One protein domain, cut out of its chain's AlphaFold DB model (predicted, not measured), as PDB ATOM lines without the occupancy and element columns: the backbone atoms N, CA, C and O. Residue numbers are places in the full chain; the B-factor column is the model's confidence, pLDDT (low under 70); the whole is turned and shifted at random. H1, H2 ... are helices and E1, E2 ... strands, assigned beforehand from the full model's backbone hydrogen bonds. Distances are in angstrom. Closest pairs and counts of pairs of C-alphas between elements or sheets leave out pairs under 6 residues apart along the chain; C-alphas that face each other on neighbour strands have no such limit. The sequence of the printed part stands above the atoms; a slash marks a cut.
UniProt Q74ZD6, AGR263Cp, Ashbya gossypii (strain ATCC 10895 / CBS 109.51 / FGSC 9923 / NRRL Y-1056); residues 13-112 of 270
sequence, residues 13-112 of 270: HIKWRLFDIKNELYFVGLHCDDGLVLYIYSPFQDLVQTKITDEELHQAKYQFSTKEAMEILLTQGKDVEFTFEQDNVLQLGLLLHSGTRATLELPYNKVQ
ATOM      1  N   HIS A  13     402.374  71.940  86.086       77.06
ATOM      2  CA  HIS A  13     401.575  72.646  85.070       77.06
ATOM      3  C   HIS A  13     401.052  74.029  85.464       77.06
ATOM      4  O   HIS A  13     400.637  74.772  84.572       77.06
ATOM      5  N   ILE A  14     401.062  74.388  86.751       88.50
ATOM      6  CA  ILE A  14     400.679  75.735  87.185       88.50
ATOM      7  C   ILE A  14     401.913  76.636  87.146       88.50
ATOM      8  O   ILE A  14     402.884  76.402  87.867       88.50
ATOM      9  N   LYS A  15     401.869  77.686  86.324       89.56
ATOM     10  CA  LYS A  15     402.882  78.747  86.332       89.56
ATOM     11  C   LYS A  15     402.456  79.839  87.299       89.56
ATOM     12  O   LYS A  15     401.366  80.379  87.158       89.56
ATOM     13  N   TRP A  16     403.292  80.152  88.278       89.38
ATOM     14  CA  TRP A  16     402.962  81.123  89.316       89.38
ATOM     15  C   TRP A  16     403.576  82.480  89.017       89.38
ATOM     16  O   TRP A  16     404.735  82.577  88.629       89.38
ATOM     17  N   ARG A  17     402.804  83.538  89.253       86.31
ATOM     18  CA  ARG A  17     403.281  84.914  89.192       86.31
ATOM     19  C   ARG A  17     402.737  85.724  90.356       86.31
ATOM     20  O   ARG A  17     401.698  85.406  90.933       86.31
ATOM     21  N   LEU A  18     403.461  86.774  90.708       86.12
ATOM     22  CA  LEU A  18     403.055  87.726  91.725       86.12
ATOM     23  C   LEU A  18     402.430  88.963  91.099       86.12
ATOM     24  O   LEU A  18     402.954  89.505  90.131       86.12
ATOM     25  N   PHE A  19     401.353  89.434  91.714       83.38
ATOM     26  CA  PHE A  19     400.697  90.682  91.357       83.38
ATOM     27  C   PHE A  19     400.504  91.544  92.600       83.38
ATOM     28  O   PHE A  19     400.225  91.042  93.693       83.38
ATOM     29  N   ASP A  20     400.650  92.851  92.414       78.62
ATOM     30  CA  ASP A  20     400.197  93.839  93.382       78.62
ATOM     31  C   ASP A  20     398.782  94.273  93.003       78.62
ATOM     32  O   ASP A  20     398.568  94.910  91.971       78.62
ATOM     33  N   ILE A  21     397.812  93.910  93.837       78.94
ATOM     34  CA  ILE A  21     396.412  94.278  93.647       78.94
ATOM     35  C   ILE A  21     396.004  95.137  94.836       78.94
ATOM     36  O   ILE A  21     395.942  94.666  95.970       78.94
ATOM     37  N   LYS A  22     395.722  96.421  94.583       77.06
ATOM     38  CA  LYS A  22     395.322  97.399  95.612       77.06
ATOM     39  C   LYS A  22     396.310  97.497  96.797       77.06
ATOM     40  O   LYS A  22     395.890  97.800  97.914       77.06
ATOM     41  N   ASN A  23     397.618  97.359  96.552       73.19
ATOM     42  CA  ASN A  23     398.699  97.350  97.552       73.19
ATOM     43  C   ASN A  23     398.773  96.077  98.414       73.19
ATOM     44  O   ASN A  23     399.336  96.104  99.518       73.19
ATOM     45  N   GLU A  24     398.211  94.972  97.938       74.75
ATOM     46  CA  GLU A  24     398.308  93.658  98.561       74.75
ATOM     47  C   GLU A  24     398.947  92.661  97.596       74.75
ATOM     48  O   GLU A  24     398.771  92.733  96.382       74.75
ATOM     49  N   LEU A  25     399.734  91.735  98.149       80.81
ATOM     50  CA  LEU A  25     400.419  90.724  97.356       80.81
ATOM     51  C   LEU A  25     399.456  89.578  97.066       80.81
ATOM     52  O   LEU A  25     398.903  88.975  97.994       80.81
ATOM     53  N   TYR A  26     399.329  89.258  95.786       86.94
ATOM     54  CA  TYR A  26     398.586  88.111  95.303       86.94
ATOM     55  C   TYR A  26     399.493  87.185  94.503       86.94
ATOM     56  O   TYR A  26     400.314  87.621  93.701       86.94
ATOM     57  N   PHE A  27     399.312  85.893  94.731       89.56
ATOM     58  CA  PHE A  27     399.893  84.805  93.968       89.56
ATOM     59  C   PHE A  27     398.849  84.357  92.953       89.56
ATOM     60  O   PHE A  27     397.759  83.931  93.335       89.56
ATOM     61  N   VAL A  28     399.179  84.474  91.674       91.56
ATOM     62  CA  VAL A  28     398.316  84.087  90.564       91.56
ATOM     63  C   VAL A  28     398.956  82.906  89.847       91.56
ATOM     64  O   VAL A  28     400.027  83.031  89.257       91.56
ATOM     65  N   GLY A  29     398.319  81.747  89.942       91.94
ATOM     66  CA  GLY A  29     398.687  80.523  89.249       91.94
ATOM     67  C   GLY A  29     397.926  80.411  87.934       91.94
ATOM     68  O   GLY A  29     396.707  80.553  87.918       91.94
ATOM     69  N   LEU A  30     398.633  80.147  86.843       91.81
ATOM     70  CA  LEU A  30     398.096  80.041  85.490       91.81
ATOM     71  C   LEU A  30     398.227  78.603  84.995       91.81
ATOM     72  O   LEU A  30     399.328  78.047  84.985       91.81
ATOM     73  N   HIS A  31     397.117  78.019  84.558       90.25
ATOM     74  CA  HIS A  31     397.065  76.662  84.025       90.25
ATOM     75  C   HIS A  31     396.189  76.612  82.771       90.25
ATOM     76  O   HIS A  31     395.105  77.183  82.759       90.25
ATOM     77  N   CYS A  32     396.644  75.927  81.722       84.12
ATOM     78  CA  CYS A  32     395.856  75.737  80.504       84.12
ATOM     79  C   CYS A  32     395.271  74.324  80.471       84.12
ATOM     80  O   CYS A  32     396.025  73.369  80.302       84.12
ATOM     81  N   ASP A  33     393.946  74.232  80.584       77.62
ATOM     82  CA  ASP A  33     393.160  73.000  80.463       77.62
ATOM     83  C   ASP A  33     391.772  73.319  79.880       77.62
ATOM     84  O   ASP A  33     390.896  73.881  80.556       77.62
ATOM     85  N   ASP A  34     391.606  73.058  78.577       78.75
ATOM     86  CA  ASP A  34     390.436  73.450  77.775       78.75
ATOM     87  C   ASP A  34     389.979  74.900  78.052       78.75
ATOM     88  O   ASP A  34     388.805  75.180  78.310       78.75
ATOM     89  N   GLY A  35     390.951  75.814  78.103       86.25
ATOM     90  CA  GLY A  35     390.814  77.210  78.526       86.25
ATOM     91  C   GLY A  35     391.925  77.610  79.502       86.25
ATOM     92  O   GLY A  35     392.724  76.777  79.927       86.25
ATOM     93  N   LEU A  36     391.988  78.891  79.857       90.62
ATOM     94  CA  LEU A  36     392.952  79.419  80.819       90.62
ATOM     95  C   LEU A  36     392.318  79.496  82.210       90.62
ATOM     96  O   LEU A  36     391.426  80.302  82.457       90.62
ATOM     97  N   VAL A  37     392.797  78.669  83.128       91.88
ATOM     98  CA  VAL A  37     392.395  78.654  84.535       91.88
ATOM     99  C   VAL A  37     393.355  79.526  85.341       91.88
ATOM    100  O   VAL A  37     394.575  79.360  85.266       91.88
ATOM    101  N   LEU A  38     392.794  80.444  86.127       93.12
ATOM    102  CA  LEU A  38     393.528  81.310  87.043       93.12
ATOM    103  C   LEU A  38     393.203  80.925  88.484       93.12
ATOM    104  O   LEU A  38     392.043  80.961  88.890       93.12
ATOM    105  N   TYR A  39     394.234  80.623  89.262       93.00
ATOM    106  CA  TYR A  39     394.173  80.448  90.709       93.00
ATOM    107  C   TYR A  39     394.710  81.705  91.374       93.00
ATOM    108  O   TYR A  39     395.859  82.058  91.149       93.00
ATOM    109  N   ILE A  40     393.919  82.387  92.196       91.94
ATOM    110  CA  ILE A  40     394.325  83.645  92.825       91.94
ATOM    111  C   ILE A  40     394.296  83.473  94.338       91.94
ATOM    112  O   ILE A  40     393.272  83.128  94.925       91.94
ATOM    113  N   TYR A  41     395.438  83.707  94.974       90.56
ATOM    114  CA  TYR A  41     395.619  83.542  96.409       90.56
ATOM    115  C   TYR A  41     396.297  84.761  97.021       90.56
ATOM    116  O   TYR A  41     397.299  85.251  96.510       90.56
ATOM    117  N   SER A  42     395.803  85.206  98.171       84.69
ATOM    118  CA  SER A  42     396.517  86.132  99.047       84.69
ATOM    119  C   SER A  42     396.548  85.548 100.457       84.69
ATOM    120  O   SER A  42     395.546  84.976 100.878       84.69
ATOM    121  N   PRO A  43     397.620  85.732 101.250       76.25
ATOM    122  CA  PRO A  43     397.659  85.287 102.647       76.25
ATOM    123  C   PRO A  43     396.532  85.844 103.534       76.25
ATOM    124  O   PRO A  43     396.321  85.352 104.640       76.25
ATOM    125  N   PHE A  44     395.841  86.890 103.076       73.56
ATOM    126  CA  PHE A  44     394.736  87.533 103.786       73.56
ATOM    127  C   PHE A  44     393.351  87.149 103.243       73.56
ATOM    128  O   PHE A  44     392.347  87.593 103.798       73.56
ATOM    129  N   GLN A  45     393.279  86.350 102.172       77.62
ATOM    130  CA  GLN A  45     392.038  85.982 101.485       77.62
ATOM    131  C   GLN A  45     391.998  84.476 101.178       77.62
ATOM    132  O   GLN A  45     392.999  83.771 101.271       77.62
ATOM    133  N   ASP A  46     390.814  83.957 100.843       83.31
ATOM    134  CA  ASP A  46     390.692  82.568 100.391       83.31
ATOM    135  C   ASP A  46     391.293  82.388  98.989       83.31
ATOM    136  O   ASP A  46     391.326  83.319  98.187       83.31
ATOM    137  N   LEU A  47     391.734  81.163  98.689       89.62
ATOM    138  CA  LEU A  47     392.105  80.760  97.335       89.62
ATOM    139  C   LEU A  47     390.848  80.735  96.456       89.62
ATOM    140  O   LEU A  47     389.899  79.990  96.738       89.62
ATOM    141  N   VAL A  48     390.864  81.524  95.388       91.88
ATOM    142  CA  VAL A  48     389.790  81.578  94.393       91.88
ATOM    143  C   VAL A  48     390.278  81.099  93.034       91.88
ATOM    144  O   VAL A  48     391.473  81.110  92.748       91.88
ATOM    145  N   GLN A  49     389.338  80.674  92.202       92.88
ATOM    146  CA  GLN A  49     389.570  80.181  90.856       92.88
ATOM    147  C   GLN A  49     388.595  80.836  89.888       92.88
ATOM    148  O   GLN A  49     387.412  81.001  90.193       92.88
ATOM    149  N   THR A  50     389.094  81.172  88.708       92.06
ATOM    150  CA  THR A  50     388.289  81.594  87.564       92.06
ATOM    151  C   THR A  50     388.822  80.928  86.297       92.06
ATOM    152  O   THR A  50     389.964  80.461  86.272       92.06
ATOM    153  N   LYS A  51     387.993  80.830  85.259       91.00
ATOM    154  CA  LYS A  51     388.351  80.225  83.977       91.00
ATOM    155  C   LYS A  51     387.991  81.200  82.865       91.00
ATOM    156  O   LYS A  51     386.922  81.791  82.899       91.00
ATOM    157  N   ILE A  52     388.906  81.351  81.918       89.44
ATOM    158  CA  ILE A  52     388.749  82.134  80.699       89.44
ATOM    159  C   ILE A  52     388.716  81.150  79.537       89.44
ATOM    160  O   ILE A  52     389.629  80.337  79.368       89.44
ATOM    161  N   THR A  53     387.676  81.230  78.725       88.06
ATOM    162  CA  THR A  53     387.524  80.446  77.498       88.06
ATOM    163  C   THR A  53     387.657  81.339  76.267       88.06
ATOM    164  O   THR A  53     387.383  82.538  76.320       88.06
ATOM    165  N   ASP A  54     388.057  80.766  75.128       83.88
ATOM    166  CA  ASP A  54     388.120  81.524  73.867       83.88
ATOM    167  C   ASP A  54     386.729  82.050  73.460       83.88
ATOM    168  O   ASP A  54     386.610  83.125  72.877       83.88
ATOM    169  N   GLU A  55     385.656  81.338  73.826       82.50
ATOM    170  CA  GLU A  55     384.274  81.774  73.599       82.50
ATOM    171  C   GLU A  55     383.950  83.073  74.346       82.50
ATOM    172  O   GLU A  55     383.385  83.990  73.749       82.50
ATOM    173  N   GLU A  56     384.342  83.194  75.617       79.56
ATOM    174  CA  GLU A  56     384.153  84.415  76.414       79.56
ATOM    175  C   GLU A  56     384.971  85.585  75.852       79.56
ATOM    176  O   GLU A  56     384.465  86.707  75.751       79.56
ATOM    177  N   LEU A  57     386.206  85.326  75.405       81.50
ATOM    178  CA  LEU A  57     387.049  86.335  74.753       81.50
ATOM    179  C   LEU A  57     386.415  86.841  73.448       81.50
ATOM    180  O   LEU A  57     386.345  88.052  73.211       81.50
ATOM    181  N   HIS A  58     385.892  85.928  72.626       78.62
ATOM    182  CA  HIS A  58     385.216  86.264  71.375       78.62
ATOM    183  C   HIS A  58     383.877  86.978  71.594       78.62
ATOM    184  O   HIS A  58     383.569  87.928  70.868       78.62
ATOM    185  N   GLN A  59     383.092  86.581  72.601       74.00
ATOM    186  CA  GLN A  59     381.853  87.271  72.985       74.00
ATOM    187  C   GLN A  59     382.123  88.708  73.440       74.00
ATOM    188  O   GLN A  59     381.384  89.625  73.074       74.00
ATOM    189  N   ALA A  60     383.233  88.926  74.145       69.88
ATOM    190  CA  ALA A  60     383.706  90.251  74.527       69.88
ATOM    191  C   ALA A  60     384.335  91.049  73.357       69.88
ATOM    192  O   ALA A  60     384.844  92.151  73.557       69.88
ATOM    193  N   LYS A  61     384.237  90.536  72.118       76.69
ATOM    194  CA  LYS A  61     384.748  91.125  70.865       76.69
ATOM    195  C   LYS A  61     386.265  91.299  70.826       76.69
ATOM    196  O   LYS A  61     386.773  92.076  70.013       76.69
ATOM    197  N   TYR A  62     386.991  90.568  71.659       76.81
ATOM    198  CA  TYR A  62     388.438  90.536  71.592       76.81
ATOM    199  C   TYR A  62     388.898  89.498  70.560       76.81
ATOM    200  O   TYR A  62     388.283  88.447  70.372       76.81
ATOM    201  N   GLN A  63     389.973  89.825  69.840       73.88
ATOM    202  CA  GLN A  63     390.527  88.982  68.773       73.88
ATOM    203  C   GLN A  63     391.686  88.092  69.244       73.88
ATOM    204  O   GLN A  63     392.315  87.452  68.408       73.88
ATOM    205  N   PHE A  64     391.979  88.065  70.547       76.44
ATOM    206  CA  PHE A  64     393.102  87.308  71.099       76.44
ATOM    207  C   PHE A  64     392.650  85.994  71.744       76.44
ATOM    208  O   PHE A  64     391.517  85.875  72.209       76.44
ATOM    209  N   SER A  65     393.550  85.012  71.756       84.56
ATOM    210  CA  SER A  65     393.322  83.672  72.312       84.56
ATOM    211  C   SER A  65     393.653  83.582  73.804       84.56
ATOM    212  O   SER A  65     394.428  84.372  74.345       84.56
ATOM    213  N   THR A  66     393.152  82.548  74.474       86.25
ATOM    214  CA  THR A  66     393.527  82.187  75.855       86.25
ATOM    215  C   THR A  66     395.036  81.995  76.044       86.25
ATOM    216  O   THR A  66     395.566  82.312  77.109       86.25
ATOM    217  N   LYS A  67     395.764  81.541  75.012       84.25
ATOM    218  CA  LYS A  67     397.234  81.434  75.045       84.25
ATOM    219  C   LYS A  67     397.915  82.800  75.062       84.25
ATOM    220  O   LYS A  67     398.834  83.001  75.848       84.25
ATOM    221  N   GLU A  68     397.445  83.736  74.242       82.81
ATOM    222  CA  GLU A  68     397.952  85.115  74.237       82.81
ATOM    223  C   GLU A  68     397.615  85.822  75.555       82.81
ATOM    224  O   GLU A  68     398.455  86.524  76.112       82.81
ATOM    225  N   ALA A  69     396.427  85.570  76.119       84.25
ATOM    226  CA  ALA A  69     396.058  86.055  77.449       84.25
ATOM    227  C   ALA A  69     397.027  85.544  78.530       84.25
ATOM    228  O   ALA A  69     397.495  86.315  79.367       84.25
ATOM    229  N   MET A  70     397.366  84.249  78.488       86.75
ATOM    230  CA  MET A  70     398.344  83.643  79.393       86.75
ATOM    231  C   MET A  70     399.729  84.273  79.224       86.75
ATOM    232  O   MET A  70     400.393  84.556  80.216       86.75
ATOM    233  N   GLU A  71     400.171  84.505  77.988       84.00
ATOM    234  CA  GLU A  71     401.464  85.125  77.710       84.00
ATOM    235  C   GLU A  71     401.534  86.553  78.256       84.00
ATOM    236  O   GLU A  71     402.502  86.886  78.935       84.00
ATOM    237  N   ILE A  72     400.492  87.367  78.065       83.38
ATOM    238  CA  ILE A  72     400.397  88.715  78.651       83.38
ATOM    239  C   ILE A  72     400.471  88.628  80.180       83.38
ATOM    240  O   ILE A  72     401.285  89.306  80.809       83.38
ATOM    241  N   LEU A  73     399.699  87.724  80.788       85.94
ATOM    242  CA  LEU A  73     399.706  87.505  82.235       85.94
ATOM    243  C   LEU A  73     401.052  86.991  82.768       85.94
ATOM    244  O   LEU A  73     401.359  87.230  83.934       85.94
ATOM    245  N   LEU A  74     401.877  86.335  81.948       82.19
ATOM    246  CA  LEU A  74     403.210  85.837  82.317       82.19
ATOM    247  C   LEU A  74     404.357  86.796  82.003       82.19
ATOM    248  O   LEU A  74     405.377  86.744  82.681       82.19
ATOM    249  N   THR A  75     404.189  87.697  81.033       76.56
ATOM    250  CA  THR A  75     405.258  88.595  80.569       76.56
ATOM    251  C   THR A  75     405.040  90.055  80.959       76.56
ATOM    252  O   THR A  75     405.997  90.723  81.315       76.56
ATOM    253  N   GLN A  76     403.799  90.546  81.042       71.38
ATOM    254  CA  GLN A  76     403.500  91.978  81.201       71.38
ATOM    255  C   GLN A  76     402.761  92.295  82.510       71.38
ATOM    256  O   GLN A  76     401.656  92.821  82.513       71.38
ATOM    257  N   GLY A  77     403.361  91.980  83.664       66.12
ATOM    258  CA  GLY A  77     402.674  92.082  84.961       66.12
ATOM    259  C   GLY A  77     402.180  93.495  85.314       66.12
ATOM    260  O   GLY A  77     401.184  93.637  86.015       66.12
ATOM    261  N   LYS A  78     402.841  94.539  84.792       67.56
ATOM    262  CA  LYS A  78     402.470  95.958  84.986       67.56
ATOM    263  C   LYS A  78     401.275  96.411  84.147       67.56
ATOM    264  O   LYS A  78     400.653  97.416  84.473       67.56
ATOM    265  N   ASP A  79     400.973  95.666  83.095       73.62
ATOM    266  CA  ASP A  79     399.938  95.955  82.103       73.62
ATOM    267  C   ASP A  79     398.651  95.157  82.374       73.62
ATOM    268  O   ASP A  79     397.717  95.138  81.569       73.62
ATOM    269  N   VAL A  80     398.601  94.507  83.539       81.94
ATOM    270  CA  VAL A  80     397.490  93.699  84.028       81.94
ATOM    271  C   VAL A  80     396.915  94.358  85.277       81.94
ATOM    272  O   VAL A  80     397.633  94.640  86.235       81.94
ATOM    273  N   GLU A  81     395.602  94.563  85.297       85.19
ATOM    274  CA  GLU A  81     394.886  95.099  86.450       85.19
ATOM    275  C   GLU A  81     393.810  94.116  86.905       85.19
ATOM    276  O   GLU A  81     392.955  93.711  86.123       85.19
ATOM    277  N   PHE A  82     393.826  93.760  88.185       86.94
ATOM    278  CA  PHE A  82     392.790  92.935  88.799       86.94
ATOM    279  C   PHE A  82     391.927  93.790  89.725       86.94
ATOM    280  O   PHE A  82     392.441  94.500  90.590       86.94
ATOM    281  N   THR A  83     390.609  93.680  89.600       86.94
ATOM    282  CA  THR A  83     389.659  94.300  90.526       86.94
ATOM    283  C   THR A  83     388.611  93.285  90.955       86.94
ATOM    284  O   THR A  83     387.834  92.795  90.148       86.94
ATOM    285  N   PHE A  84     388.580  92.981  92.251       85.25
ATOM    286  CA  PHE A  84     387.497  92.205  92.852       85.25
ATOM    287  C   PHE A  84     386.283  93.108  93.076       85.25
ATOM    288  O   PHE A  84     386.388  94.113  93.795       85.25
ATOM    289  N   GLU A  85     385.162  92.748  92.457       84.94
ATOM    290  CA  GLU A  85     383.867  93.410  92.594       84.94
ATOM    291  C   GLU A  85     382.939  92.650  93.555       84.94
ATOM    292  O   GLU A  85     383.278  91.593  94.094       84.94
ATOM    293  N   GLN A  86     381.765  93.227  93.825       77.75
ATOM    294  CA  GLN A  86     380.714  92.553  94.591       77.75
ATOM    295  C   GLN A  86     380.170  91.347  93.790       77.75
ATOM    296  O   GLN A  86     380.354  91.265  92.582       77.75
ATOM    297  N   ASP A  87     379.547  90.383  94.473       80.44
ATOM    298  CA  ASP A  87     378.913  89.194  93.861       80.44
ATOM    299  C   ASP A  87     379.844  88.165  93.185       80.44
ATOM    300  O   ASP A  87     379.425  87.397  92.324       80.44
ATOM    301  N   ASN A  88     381.091  88.062  93.651       86.94
ATOM    302  CA  ASN A  88     382.095  87.117  93.141       86.94
ATOM    303  C   ASN A  88     382.468  87.325  91.665       86.94
ATOM    304  O   ASN A  88     382.721  86.365  90.932       86.94
ATOM    305  N   VAL A  89     382.533  88.586  91.242       88.81
ATOM    306  CA  VAL A  89     383.024  88.971  89.919       88.81
ATOM    307  C   VAL A  89     384.443  89.523  90.040       88.81
ATOM    308  O   VAL A  89     384.748  90.362  90.889       88.81
ATOM    309  N   LEU A  90     385.333  89.018  89.192       89.25
ATOM    310  CA  LEU A  90     386.683  89.510  88.994       89.25
ATOM    311  C   LEU A  90     386.728  90.278  87.677       89.25
ATOM    312  O   LEU A  90     386.556  89.698  86.609       89.25
ATOM    313  N   GLN A  91     387.027  91.568  87.749       89.88
ATOM    314  CA  GLN A  91     387.408  92.340  86.580       89.88
ATOM    315  C   GLN A  91     388.902  92.177  86.314       89.88
ATOM    316  O   GLN A  91     389.740  92.518  87.155       89.88
ATOM    317  N   LEU A  92     389.226  91.673  85.129       89.12
ATOM    318  CA  LEU A  92     390.580  91.542  84.617       89.12
ATOM    319  C   LEU A  92     390.786  92.533  83.469       89.12
ATOM    320  O   LEU A  92     390.210  92.385  82.393       89.12
ATOM    321  N   GLY A  93     391.613  93.546  83.701       87.50
ATOM    322  CA  GLY A  93     392.108  94.460  82.681       87.50
ATOM    323  C   GLY A  93     393.435  93.967  82.110       87.50
ATOM    324  O   GLY A  93     394.372  93.748  82.866       87.50
ATOM    325  N   LEU A  94     393.529  93.837  80.791       85.56
ATOM    326  CA  LEU A  94     394.739  93.494  80.046       85.56
ATOM    327  C   LEU A  94     395.025  94.612  79.041       85.56
ATOM    328  O   LEU A  94     394.198  94.889  78.169       85.56
ATOM    329  N   LEU A  95     396.176  95.272  79.135       81.88
ATOM    330  CA  LEU A  95     396.633  96.181  78.088       81.88
ATOM    331  C   LEU A  95     397.321  95.364  76.991       81.88
ATOM    332  O   LEU A  95     398.357  94.747  77.200       81.88
ATOM    333  N   LEU A  96     396.715  95.339  75.808       79.31
ATOM    334  CA  LEU A  96     397.242  94.614  74.659       79.31
ATOM    335  C   LEU A  96     398.392  95.394  74.010       79.31
ATOM    336  O   LEU A  96     398.430  96.624  74.055       79.31
ATOM    337  N   HIS A  97     399.254  94.691  73.272       70.75
ATOM    338  CA  HIS A  97     400.336  95.281  72.468       70.75
ATOM    339  C   HIS A  97     399.870  96.373  71.488       70.75
ATOM    340  O   HIS A  97     400.641  97.255  71.120       70.75
ATOM    341  N   SER A  98     398.602  96.336  71.068       72.44
ATOM    342  CA  SER A  98     397.980  97.365  70.228       72.44
ATOM    343  C   SER A  98     397.700  98.685  70.965       72.44
ATOM    344  O   SER A  98     397.173  99.617  70.360       72.44
ATOM    345  N   GLY A  99     397.981  98.763  72.270       73.19
ATOM    346  CA  GLY A  99     397.602  99.871  73.152       73.19
ATOM    347  C   GLY A  99     396.123  99.858  73.554       73.19
ATOM    348  O   GLY A  99     395.666 100.759  74.253       73.19
ATOM    349  N   THR A 100     395.359  98.852  73.120       80.25
ATOM    350  CA  THR A 100     393.948  98.696  73.490       80.25
ATOM    351  C   THR A 100     393.846  97.986  74.832       80.25
ATOM    352  O   THR A 100     394.477  96.952  75.033       80.25
ATOM    353  N   ARG A 101     393.025  98.510  75.741       83.12
ATOM    354  CA  ARG A 101     392.745  97.858  77.019       83.12
ATOM    355  C   ARG A 101     391.531  96.942  76.881       83.12
ATOM    356  O   ARG A 101     390.431  97.419  76.609       83.12
ATOM    357  N   ALA A 102     391.746  95.647  77.058       83.06
ATOM    358  CA  ALA A 102     390.692  94.657  77.181       83.06
ATOM    359  C   ALA A 102     390.287  94.532  78.650       83.06
ATOM    360  O   ALA A 102     391.141  94.352  79.510       83.06
ATOM    361  N   THR A 103     388.997  94.626  78.941       87.56
ATOM    362  CA  THR A 103     388.437  94.349  80.266       87.56
ATOM    363  C   THR A 103     387.519  93.139  80.167       87.56
ATOM    364  O   THR A 103     386.647  93.096  79.295       87.56
ATOM    365  N   LEU A 104     387.739  92.160  81.040       87.25
ATOM    366  CA  LEU A 104     386.972  90.926  81.151       87.25
ATOM    367  C   LEU A 104     386.309  90.875  82.523       87.25
ATOM    368  O   LEU A 104     386.978  91.075  83.533       87.25
ATOM    369  N   GLU A 105     385.014  90.587  82.553       89.06
ATOM    370  CA  GLU A 105     384.278  90.293  83.780       89.06
ATOM    371  C   GLU A 105     384.165  88.781  83.915       89.06
ATOM    372  O   GLU A 105     383.550  88.116  83.084       89.06
ATOM    373  N   LEU A 106     384.809  88.238  84.942       89.62
ATOM    374  CA  LEU A 106     384.960  86.806  85.123       89.62
ATOM    375  C   LEU A 106     384.350  86.396  86.462       89.62
ATOM    376  O   LEU A 106     384.782  86.899  87.504       89.62
ATOM    377  N   PRO A 107     383.382  85.470  86.494       91.00
ATOM    378  CA  PRO A 107     382.946  84.912  87.762       91.00
ATOM    379  C   PRO A 107     384.114  84.146  88.399       91.00
ATOM    380  O   PRO A 107     384.896  83.482  87.710       91.00
ATOM    381  N   TYR A 108     384.241  84.216  89.722       91.19
ATOM    382  CA  TYR A 108     385.206  83.409  90.462       91.19
ATOM    383  C   TYR A 108     384.530  82.592  91.559       91.19
ATOM    384  O   TYR A 108     383.528  82.987  92.150       91.19
ATOM    385  N   ASN A 109     385.113  81.438  91.863       91.38
ATOM    386  CA  ASN A 109     384.636  80.532  92.900       91.38
ATOM    387  C   ASN A 109     385.752  80.229  93.898       91.38
ATOM    388  O   ASN A 109     386.931  80.264  93.559       91.38
ATOM    389  N   LYS A 110     385.391  79.906  95.141       90.00
ATOM    390  CA  LYS A 110     386.364  79.402  96.118       90.00
ATOM    391  C   LYS A 110     386.758  77.970  95.769       90.00
ATOM    392  O   LYS A 110     385.885  77.141  95.515       90.00
ATOM    393  N   VAL A 111     388.051  77.674  95.830       87.44
ATOM    394  CA  VAL A 111     388.568  76.329  95.536       87.44
ATOM    395  C   VAL A 111     388.241  75.364  96.681       87.44
ATOM    396  O   VAL A 111     388.422  75.689  97.860       87.44
ATOM    397  N   GLN A 112     387.753  74.167  96.341       85.56
ATOM    398  CA  GLN A 112     387.361  73.138  97.312       85.56
ATOM    399  C   GLN A 112     388.557  72.345  97.863       85.56
ATOM    400  O   GLN A 112     389.640  72.346  97.295       85.56
TER     401      GLN A 112
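What this domain is: This is residues 13 to 112 of the 270 residues of the protein "AGR263Cp" of Ashbya gossypii (strain ATCC 10895 / CBS 109.51 / FGSC 9923 / NRRL Y-1056) (UniProt Q74ZD6). Two antiparallel sheets stand face to face as a sandwich with crossed strands, the sheet E1 E2 E3 E4 strongly twisted, and H2 packs on both at one end. H1 is a short helix just beyond the end of E4, and residues 109 to 110 pair with E4. The 100 printed residues have seven named strands and two named helices, in the order E1 E2 E3 E4 H1 H2 E5 E6 E7; the class is mixed. The whole is compact, with a radius of gyration of the C-alphas of 12.6 A and spans of 35 by 30 by 26 A.

Where its parts are: The larger sheet holds E1, residues 15 to 21, from C-alpha 15 at (402.882, 78.747, 86.332); E2, residues 24 to 32, 25.6 A; E3, residues 36 to 41; and E4, residues 48 to 52. H1 is residues 54 to 59 and H2 residues 66 to 75, 14.2 A. E5 is residues 80 to 84, E6 residues 89 to 95, 19.4 A, and E7 residues 101 to 107, 19.5 A, ending at C-alpha 107 (382.946, 84.912, 87.762).

How they stand to each other: E1 E2 E3 E4 is a meander, each strand the antiparallel neighbour of the one before, with N 17 and O 28 at 2.8 A, N 29 and O 39 at 2.8 A and N 38 and O 50 at 2.8 A. H2 is on this sheet at a height of 9.1 A, slantwise to E2 at 37 degrees on the local plane; its closest C-alphas to E2 are Met 70 and Leu 30, 7.1 A. E5 E6 E7 is a second meander, with N 83 and O 91 at 2.8 A and N 92 and O 104 at 2.8 A. The strands of the two sheets stand at 75 degrees; the closest C-alphas of E4 and E7 are Thr 50 and Pro 107, 6.3 A. H1 only grazes the sheet E5 E6 E7, with residues 56 to 57. In H1 and H2 every O i to N i+4 pair is within hydrogen-bond range.

The domain as a whole: The C-alphas of Ser 98 and Gln 112 are the two farthest apart, 37.9 A. The printed part has no cut, and no link is long. The mean pLDDT of the printed part is 83.7; residue 60 and residues 77 to 78 are under 70.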